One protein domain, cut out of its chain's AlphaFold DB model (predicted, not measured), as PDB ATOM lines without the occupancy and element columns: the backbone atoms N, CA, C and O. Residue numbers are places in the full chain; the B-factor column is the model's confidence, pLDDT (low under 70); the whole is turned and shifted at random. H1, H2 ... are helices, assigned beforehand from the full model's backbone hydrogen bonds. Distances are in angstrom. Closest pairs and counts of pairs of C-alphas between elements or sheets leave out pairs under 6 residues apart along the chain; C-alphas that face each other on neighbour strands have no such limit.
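AT A GLANCE: This is residues 532 to 586 of the 995 residues of an uncharacterized protein of Harpegnathos saltator (UniProt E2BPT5). The longest helix, H1, and H2 lie side by side as a helical hairpin, and H3 is set crosswise at the end of H2 that is far from the hairpin's link. H2 meets H3 near its middle with residues 564 to 565 alone, and the link end of the hairpin, residues 549 to 554, sticks out. You have 55 printed residues with three named helices, in the order H1, H2, H3, and no named strand; the class is all helix. The whole is only just loose, close to compact, with a radius of gyration of the C-alphas of 12.2 A and spans of 33 by 24 by 18 A.

IN THESE COORDINATES: Find C-alpha 532 at (156.662, 190.101, 131.211); from there H1, residues 532 to 548, runs 24.0 A to C-alpha 548 at (138.455, 193.153, 146.544). Next look for H2, residues 553 to 565, 18.3 A long. H3, residues 573 to 586, runs 19.8 A and ends with C-alpha 586 at (136.810, 179.812, 122.350).

HOW THE PARTS SIT: Start at H1, which touches H2; their closest C-alphas, those of Val 547 and Ala 555, are 6.5 A apart. The two form a helical hairpin, running opposite ways at a shallow tilt of 12 degrees. Go on to Ala 565 and Asn 579, the closest C-alphas of H2 and H3, 6.1 A apart: these helices touch, through residues 564 to 565 alone of H2. They run opposite ways at a steep tilt of 67 degrees, only just short of about perpendicular. H1 and H3 are apart. In H2 and H3 every O i to N i+4 pair is within hydrogen-bond range; in H1 12 of 13 are.

THE WHOLE: Look to Ala 549 and Met 574 for the two C-alphas farthest apart, 33.7 A. The printed part has no cut; the link from H1 to H2 is tight, and that from H2 to H3 is short. The mean pLDDT of the printed part is 71.1, and residues 532 to 534, 549 and 567 to 586 are under 70.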
ATOM      1  N   LYS A 532     158.066 190.097 131.663       63.25
ATOM      2  CA  LYS A 532     156.662 190.101 131.211       63.25
ATOM      3  C   LYS A 532     155.782 189.249 132.122       63.25
ATOM      4  O   LYS A 532     154.704 189.692 132.499       63.25
ATOM      5  N   GLN A 533     156.234 188.062 132.532       68.81
ATOM      6  CA  GLN A 533     155.443 187.217 133.437       68.81
ATOM      7  C   GLN A 533     155.270 187.866 134.824       68.81
ATOM      8  O   GLN A 533     154.172 187.869 135.379       68.81
ATOM      9  N   THR A 534     156.325 188.480 135.369       67.25
ATOM     10  CA  THR A 534     156.252 189.220 136.641       67.25
ATOM     11  C   THR A 534     155.384 190.473 136.549       67.25
ATOM     12  O   THR A 534     154.574 190.696 137.441       67.25
ATOM     13  N   THR A 535     155.459 191.253 135.465       70.62
ATOM     14  CA  THR A 535     154.556 192.409 135.289       70.62
ATOM     15  C   THR A 535     153.098 192.000 135.080       70.62
ATOM     16  O   THR A 535     152.200 192.670 135.582       70.62
ATOM     17  N   ILE A 536     152.830 190.867 134.424       77.12
ATOM     18  CA  ILE A 536     151.474 190.308 134.319       77.12
ATOM     19  C   ILE A 536     150.954 189.861 135.696       77.12
ATOM     20  O   ILE A 536     149.804 190.152 136.034       77.12
ATOM     21  N   THR A 537     151.777 189.204 136.525       74.38
ATOM     22  CA  THR A 537     151.345 188.779 137.872       74.38
ATOM     23  C   THR A 537     151.175 189.943 138.848       74.38
ATOM     24  O   THR A 537     150.244 189.892 139.652       74.38
ATOM     25  N   THR A 538     151.974 191.015 138.771       76.81
ATOM     26  CA  THR A 538     151.746 192.219 139.594       76.81
ATOM     27  C   THR A 538     150.498 192.982 139.161       76.81
ATOM     28  O   THR A 538     149.670 193.295 140.014       76.81
ATOM     29  N   LEU A 539     150.287 193.197 137.855       82.06
ATOM     30  CA  LEU A 539     149.067 193.834 137.341       82.06
ATOM     31  C   LEU A 539     147.806 193.056 137.737       82.06
ATOM     32  O   LEU A 539     146.827 193.653 138.183       82.06
ATOM     33  N   LEU A 540     147.830 191.724 137.637       86.19
ATOM     34  CA  LEU A 540     146.702 190.899 138.061       86.19
ATOM     35  C   LEU A 540     146.518 190.908 139.589       86.19
ATOM     36  O   LEU A 540     145.382 190.933 140.063       86.19
ATOM     37  N   LEU A 541     147.601 190.943 140.375       85.56
ATOM     38  CA  LEU A 541     147.524 191.111 141.828       85.56
ATOM     39  C   LEU A 541     146.899 192.464 142.212       85.56
ATOM     40  O   LEU A 541     146.128 192.518 143.169       85.56
ATOM     41  N   ASP A 542     147.185 193.532 141.469       83.56
ATOM     42  CA  ASP A 542     146.629 194.864 141.712       83.56
ATOM     43  C   ASP A 542     145.166 194.980 141.263       83.56
ATOM     44  O   ASP A 542     144.344 195.485 142.028       83.56
ATOM     45  N   LEU A 543     144.782 194.385 140.126       83.81
ATOM     46  CA  LEU A 543     143.370 194.179 139.765       83.81
ATOM     47  C   LEU A 543     142.619 193.399 140.858       83.81
ATOM     48  O   LEU A 543     141.490 193.734 141.213       83.81
ATOM     49  N   LYS A 544     143.272 192.397 141.460       84.75
ATOM     50  CA  LYS A 544     142.734 191.602 142.572       84.75
ATOM     51  C   LYS A 544     142.669 192.356 143.900       84.75
ATOM     52  O   LYS A 544     141.857 191.983 144.740       84.75
ATOM     53  N   LYS A 545     143.465 193.409 144.109       82.25
ATOM     54  CA  LYS A 545     143.273 194.363 145.220       82.25
ATOM     55  C   LYS A 545     142.087 195.284 144.933       82.25
ATOM     56  O   LYS A 545     141.254 195.463 145.814       82.25
ATOM     57  N   LEU A 546     141.992 195.809 143.709       77.38
ATOM     58  CA  LEU A 546     140.938 196.732 143.280       77.38
ATOM     59  C   LEU A 546     139.544 196.096 143.410       77.38
ATOM     60  O   LEU A 546     138.695 196.610 144.127       77.38
ATOM     61  N   VAL A 547     139.341 194.920 142.812       80.62
ATOM     62  CA  VAL A 547     138.055 194.196 142.847       80.62
ATOM     63  C   VAL A 547     137.702 193.684 144.251       80.62
ATOM     64  O   VAL A 547     136.528 193.564 144.591       80.62
ATOM     65  N   LYS A 548     138.695 193.442 145.118       74.88
ATOM     66  CA  LYS A 548     138.455 193.153 146.544       74.88
ATOM     67  C   LYS A 548     137.983 194.361 147.355       74.88
ATOM     68  O   LYS A 548     137.471 194.156 148.445       74.88
ATOM     69  N   ALA A 549     138.151 195.587 146.862       69.75
ATOM     70  CA  ALA A 549     137.543 196.772 147.468       69.75
ATOM     71  C   ALA A 549     136.091 197.001 146.992       69.75
ATOM     72  O   ALA A 549     135.395 197.845 147.547       69.75
ATOM     73  N   GLU A 550     135.642 196.252 145.978       74.62
ATOM     74  CA  GLU A 550     134.295 196.320 145.391       74.62
ATOM     75  C   GLU A 550     133.384 195.159 145.854       74.62
ATOM     76  O   GLU A 550     132.182 195.186 145.612       74.62
ATOM     77  N   ASP A 551     133.952 194.119 146.486       77.06
ATOM     78  CA  ASP A 551     133.292 192.867 146.917       77.06
ATOM     79  C   ASP A 551     132.440 192.154 145.834       77.06
ATOM     80  O   ASP A 551     131.610 191.286 146.110       77.06
ATOM     81  N   ASN A 552     132.692 192.468 144.562       85.31
ATOM     82  CA  ASN A 552     131.931 191.970 143.421       85.31
ATOM     83  C   ASN A 552     132.278 190.488 143.110       85.31
ATOM     84  O   ASN A 552     133.428 190.182 142.755       85.31
ATOM     85  N   PRO A 553     131.325 189.536 143.212       80.00
ATOM     86  CA  PRO A 553     131.603 188.111 143.021       80.00
ATOM     87  C   PRO A 553     131.866 187.738 141.555       80.00
ATOM     88  O   PRO A 553     132.650 186.824 141.292       80.00
ATOM     89  N   GLU A 554     131.268 188.447 140.595       80.12
ATOM     90  CA  GLU A 554     131.448 188.195 139.160       80.12
ATOM     91  C   GLU A 554     132.826 188.665 138.692       80.12
ATOM     92  O   GLU A 554     133.542 187.922 138.020       80.12
ATOM     93  N   ALA A 555     133.256 189.846 139.138       80.69
ATOM     94  CA  ALA A 555     134.606 190.341 138.891       80.69
ATOM     95  C   ALA A 555     135.672 189.437 139.549       80.69
ATOM     96  O   ALA A 555     136.719 189.170 138.956       80.69
ATOM     97  N   ASN A 556     135.389 188.868 140.729       79.94
ATOM     98  CA  ASN A 556     136.236 187.825 141.315       79.94
ATOM     99  C   ASN A 556     136.228 186.524 140.479       79.94
ATOM    100  O   ASN A 556     137.292 185.926 140.303       79.94
ATOM    101  N   LYS A 557     135.089 186.077 139.922       85.06
ATOM    102  CA  LYS A 557     135.019 184.926 138.987       85.06
ATOM    103  C   LYS A 557     135.888 185.191 137.746       85.06
ATOM    104  O   LYS A 557     136.726 184.358 137.406       85.06
ATOM    105  N   LEU A 558     135.793 186.388 137.160       83.94
ATOM    106  CA  LEU A 558     136.603 186.828 136.018       83.94
ATOM    107  C   LEU A 558     138.110 186.852 136.328       83.94
ATOM    108  O   LEU A 558     138.895 186.337 135.538       83.94
ATOM    109  N   ILE A 559     138.531 187.367 137.490       85.81
ATOM    110  CA  ILE A 559     139.948 187.328 137.898       85.81
ATOM    111  C   ILE A 559     140.443 185.887 138.051       85.81
ATOM    112  O   ILE A 559     141.555 185.588 137.627       85.81
ATOM    113  N   ASN A 560     139.635 184.972 138.596       82.06
ATOM    114  CA  ASN A 560     140.016 183.559 138.654       82.06
ATOM    115  C   ASN A 560     140.144 182.940 137.247       82.06
ATOM    116  O   ASN A 560     141.075 182.171 137.024       82.06
ATOM    117  N   HIS A 561     139.277 183.300 136.293       80.56
ATOM    118  CA  HIS A 561     139.421 182.872 134.895       80.56
ATOM    119  C   HIS A 561     140.702 183.429 134.252       80.56
ATOM    120  O   HIS A 561     141.405 182.689 133.571       80.56
ATOM    121  N   LEU A 562     141.053 184.695 134.512       81.81
ATOM    122  CA  LEU A 562     142.306 185.302 134.044       81.81
ATOM    123  C   LEU A 562     143.542 184.641 134.682       81.81
ATOM    124  O   LEU A 562     144.520 184.395 133.983       81.81
ATOM    125  N   GLU A 563     143.499 184.282 135.970       83.56
ATOM    126  CA  GLU A 563     144.574 183.526 136.641       83.56
ATOM    127  C   GLU A 563     144.802 182.135 136.030       83.56
ATOM    128  O   GLU A 563     145.946 181.674 135.980       83.56
ATOM    129  N   SER A 564     143.741 181.473 135.558       77.38
ATOM    130  CA  SER A 564     143.840 180.195 134.839       77.38
ATOM    131  C   SER A 564     144.316 180.382 133.395       77.38
ATOM    132  O   SER A 564     145.239 179.696 132.965       77.38
ATOM    133  N   ALA A 565     143.740 181.339 132.660       73.69
ATOM    134  CA  ALA A 565     144.045 181.587 131.249       73.69
ATOM    135  C   ALA A 565     145.472 182.116 131.016       73.69
ATOM    136  O   ALA A 565     146.089 181.807 130.002       73.69
ATOM    137  N   LEU A 566     146.017 182.875 131.972       73.62
ATOM    138  CA  LEU A 566     147.412 183.333 131.977       73.62
ATOM    139  C   LEU A 566     148.374 182.301 132.601       73.62
ATOM    140  O   LEU A 566     149.550 182.599 132.801       73.62
ATOM    141  N   GLY A 567     147.887 181.110 132.968       66.88
ATOM    142  CA  GLY A 567     148.682 180.010 133.526       66.88
ATOM    143  C   GLY A 567     149.171 180.194 134.969       66.88
ATOM    144  O   GLY A 567     149.669 179.243 135.564       66.88
ATOM    145  N   ILE A 568     148.975 181.375 135.564       67.38
ATOM    146  CA  ILE A 568     149.510 181.819 136.868       67.38
ATOM    147  C   ILE A 568     149.145 180.867 138.023       67.38
ATOM    148  O   ILE A 568     149.862 180.791 139.020       67.38
ATOM    149  N   LYS A 569     148.024 180.149 137.904       58.66
ATOM    150  CA  LYS A 569     147.512 179.215 138.919       58.66
ATOM    151  C   LYS A 569     147.716 177.728 138.625       58.66
ATOM    152  O   LYS A 569     147.416 176.918 139.506       58.66
ATOM    153  N   CYS A 570     148.153 177.368 137.420       58.75
ATOM    154  CA  CYS A 570     148.191 175.973 136.987       58.75
ATOM    155  C   CYS A 570     149.297 175.206 137.724       58.75
ATOM    156  O   CYS A 570     150.431 175.669 137.820       58.75
ATOM    157  N   LYS A 571     148.972 174.024 138.251       62.72
ATOM    158  CA  LYS A 571     149.884 173.181 139.045       62.72
ATOM    159  C   LYS A 571     150.560 172.082 138.228       62.72
ATOM    160  O   LYS A 571     151.384 171.343 138.763       62.72
ATOM    161  N   SER A 572     150.178 171.931 136.963       54.91
ATOM    162  CA  SER A 572     150.700 170.921 136.047       54.91
ATOM    163  C   SER A 572     150.639 171.426 134.608       54.91
ATOM    164  O   SER A 572     149.694 172.117 134.225       54.91
ATOM    165  N   ASN A 573     151.594 171.006 133.782       58.47
ATOM    166  CA  ASN A 573     151.630 171.341 132.357       58.47
ATOM    167  C   ASN A 573     150.418 170.768 131.596       58.47
ATOM    168  O   ASN A 573     149.968 171.355 130.617       58.47
ATOM    169  N   MET A 574     149.797 169.696 132.106       61.22
ATOM    170  CA  MET A 574     148.527 169.169 131.590       61.22
ATOM    171  C   MET A 574     147.343 170.130 131.824       61.22
ATOM    172  O   MET A 574     146.442 170.205 130.994       61.22
ATOM    173  N   GLU A 575     147.355 170.898 132.918       60.41
ATOM    174  CA  GLU A 575     146.343 171.922 133.229       60.41
ATOM    175  C   GLU A 575     146.546 173.177 132.359       60.41
ATOM    176  O   GLU A 575     145.577 173.742 131.853       60.41
ATOM    177  N   LEU A 576     147.806 173.553 132.092       63.03
ATOM    178  CA  LEU A 576     148.151 174.594 131.114       63.03
ATOM    179  C   LEU A 576     147.680 174.226 129.700       63.03
ATOM    180  O   LEU A 576     147.012 175.029 129.055       63.03
ATOM    181  N   LEU A 577     147.981 173.012 129.228       62.50
ATOM    182  CA  LEU A 577     147.580 172.545 127.897       62.50
ATOM    183  C   LEU A 577     146.053 172.427 127.757       62.50
ATOM    184  O   LEU A 577     145.511 172.809 126.723       62.50
ATOM    185  N   ALA A 578     145.346 171.982 128.801       61.16
ATOM    186  CA  ALA A 578     143.884 171.988 128.816       61.16
ATOM    187  C   ALA A 578     143.315 173.415 128.695       61.16
ATOM    188  O   ALA A 578     142.453 173.663 127.852       61.16
ATOM    189  N   ASN A 579     143.839 174.375 129.467       56.59
ATOM    190  CA  ASN A 579     143.408 175.773 129.397       56.59
ATOM    191  C   ASN A 579     143.748 176.429 128.042       56.59
ATOM    192  O   ASN A 579     142.929 177.171 127.505       56.59
ATOM    193  N   LEU A 580     144.905 176.125 127.446       58.50
ATOM    194  CA  LEU A 580     145.286 176.609 126.111       58.50
ATOM    195  C   LEU A 580     144.407 176.015 124.995       58.50
ATOM    196  O   LEU A 580     144.049 176.728 124.054       58.50
ATOM    197  N   ASN A 581     143.988 174.752 125.119       52.81
ATOM    198  CA  ASN A 581     142.997 174.166 124.217       52.81
ATOM    199  C   ASN A 581     141.636 174.860 124.364       52.81
ATOM    200  O   ASN A 581     141.078 175.285 123.360       52.81
ATOM    201  N   ILE A 582     141.154 175.102 125.589       56.19
ATOM    202  CA  ILE A 582     139.902 175.847 125.825       56.19
ATOM    203  C   ILE A 582     139.973 177.266 125.227       56.19
ATOM    204  O   ILE A 582     139.011 177.729 124.621       56.19
ATOM    205  N   ILE A 583     141.120 177.951 125.320       53.28
ATOM    206  CA  ILE A 583     141.321 179.284 124.720       53.28
ATOM    207  C   ILE A 583     141.317 179.234 123.185       53.28
ATOM    208  O   ILE A 583     140.763 180.133 122.548       53.28
ATOM    209  N   THR A 584     141.909 178.210 122.564       49.34
ATOM    210  CA  THR A 584     141.852 178.059 121.098       49.34
ATOM    211  C   THR A 584     140.467 177.621 120.615       49.34
ATOM    212  O   THR A 584     140.037 178.067 119.555       49.34
ATOM    213  N   GLU A 585     139.726 176.850 121.410       46.34
ATOM    214  CA  GLU A 585     138.340 176.462 121.136       46.34
ATOM    215  C   GLU A 585     137.381 177.664 121.235       46.34
ATOM    216  O   GLU A 585     136.618 177.902 120.301       46.34
ATOM    217  N   LEU A 586     137.510 178.516 122.264       47.16
ATOM    218  CA  LEU A 586     136.810 179.812 122.350       47.16
ATOM    219  C   LEU A 586     137.122 180.723 121.153       47.16
ATOM    220  O   LEU A 586     136.211 181.269 120.536       47.16
TER     221      LEU A 586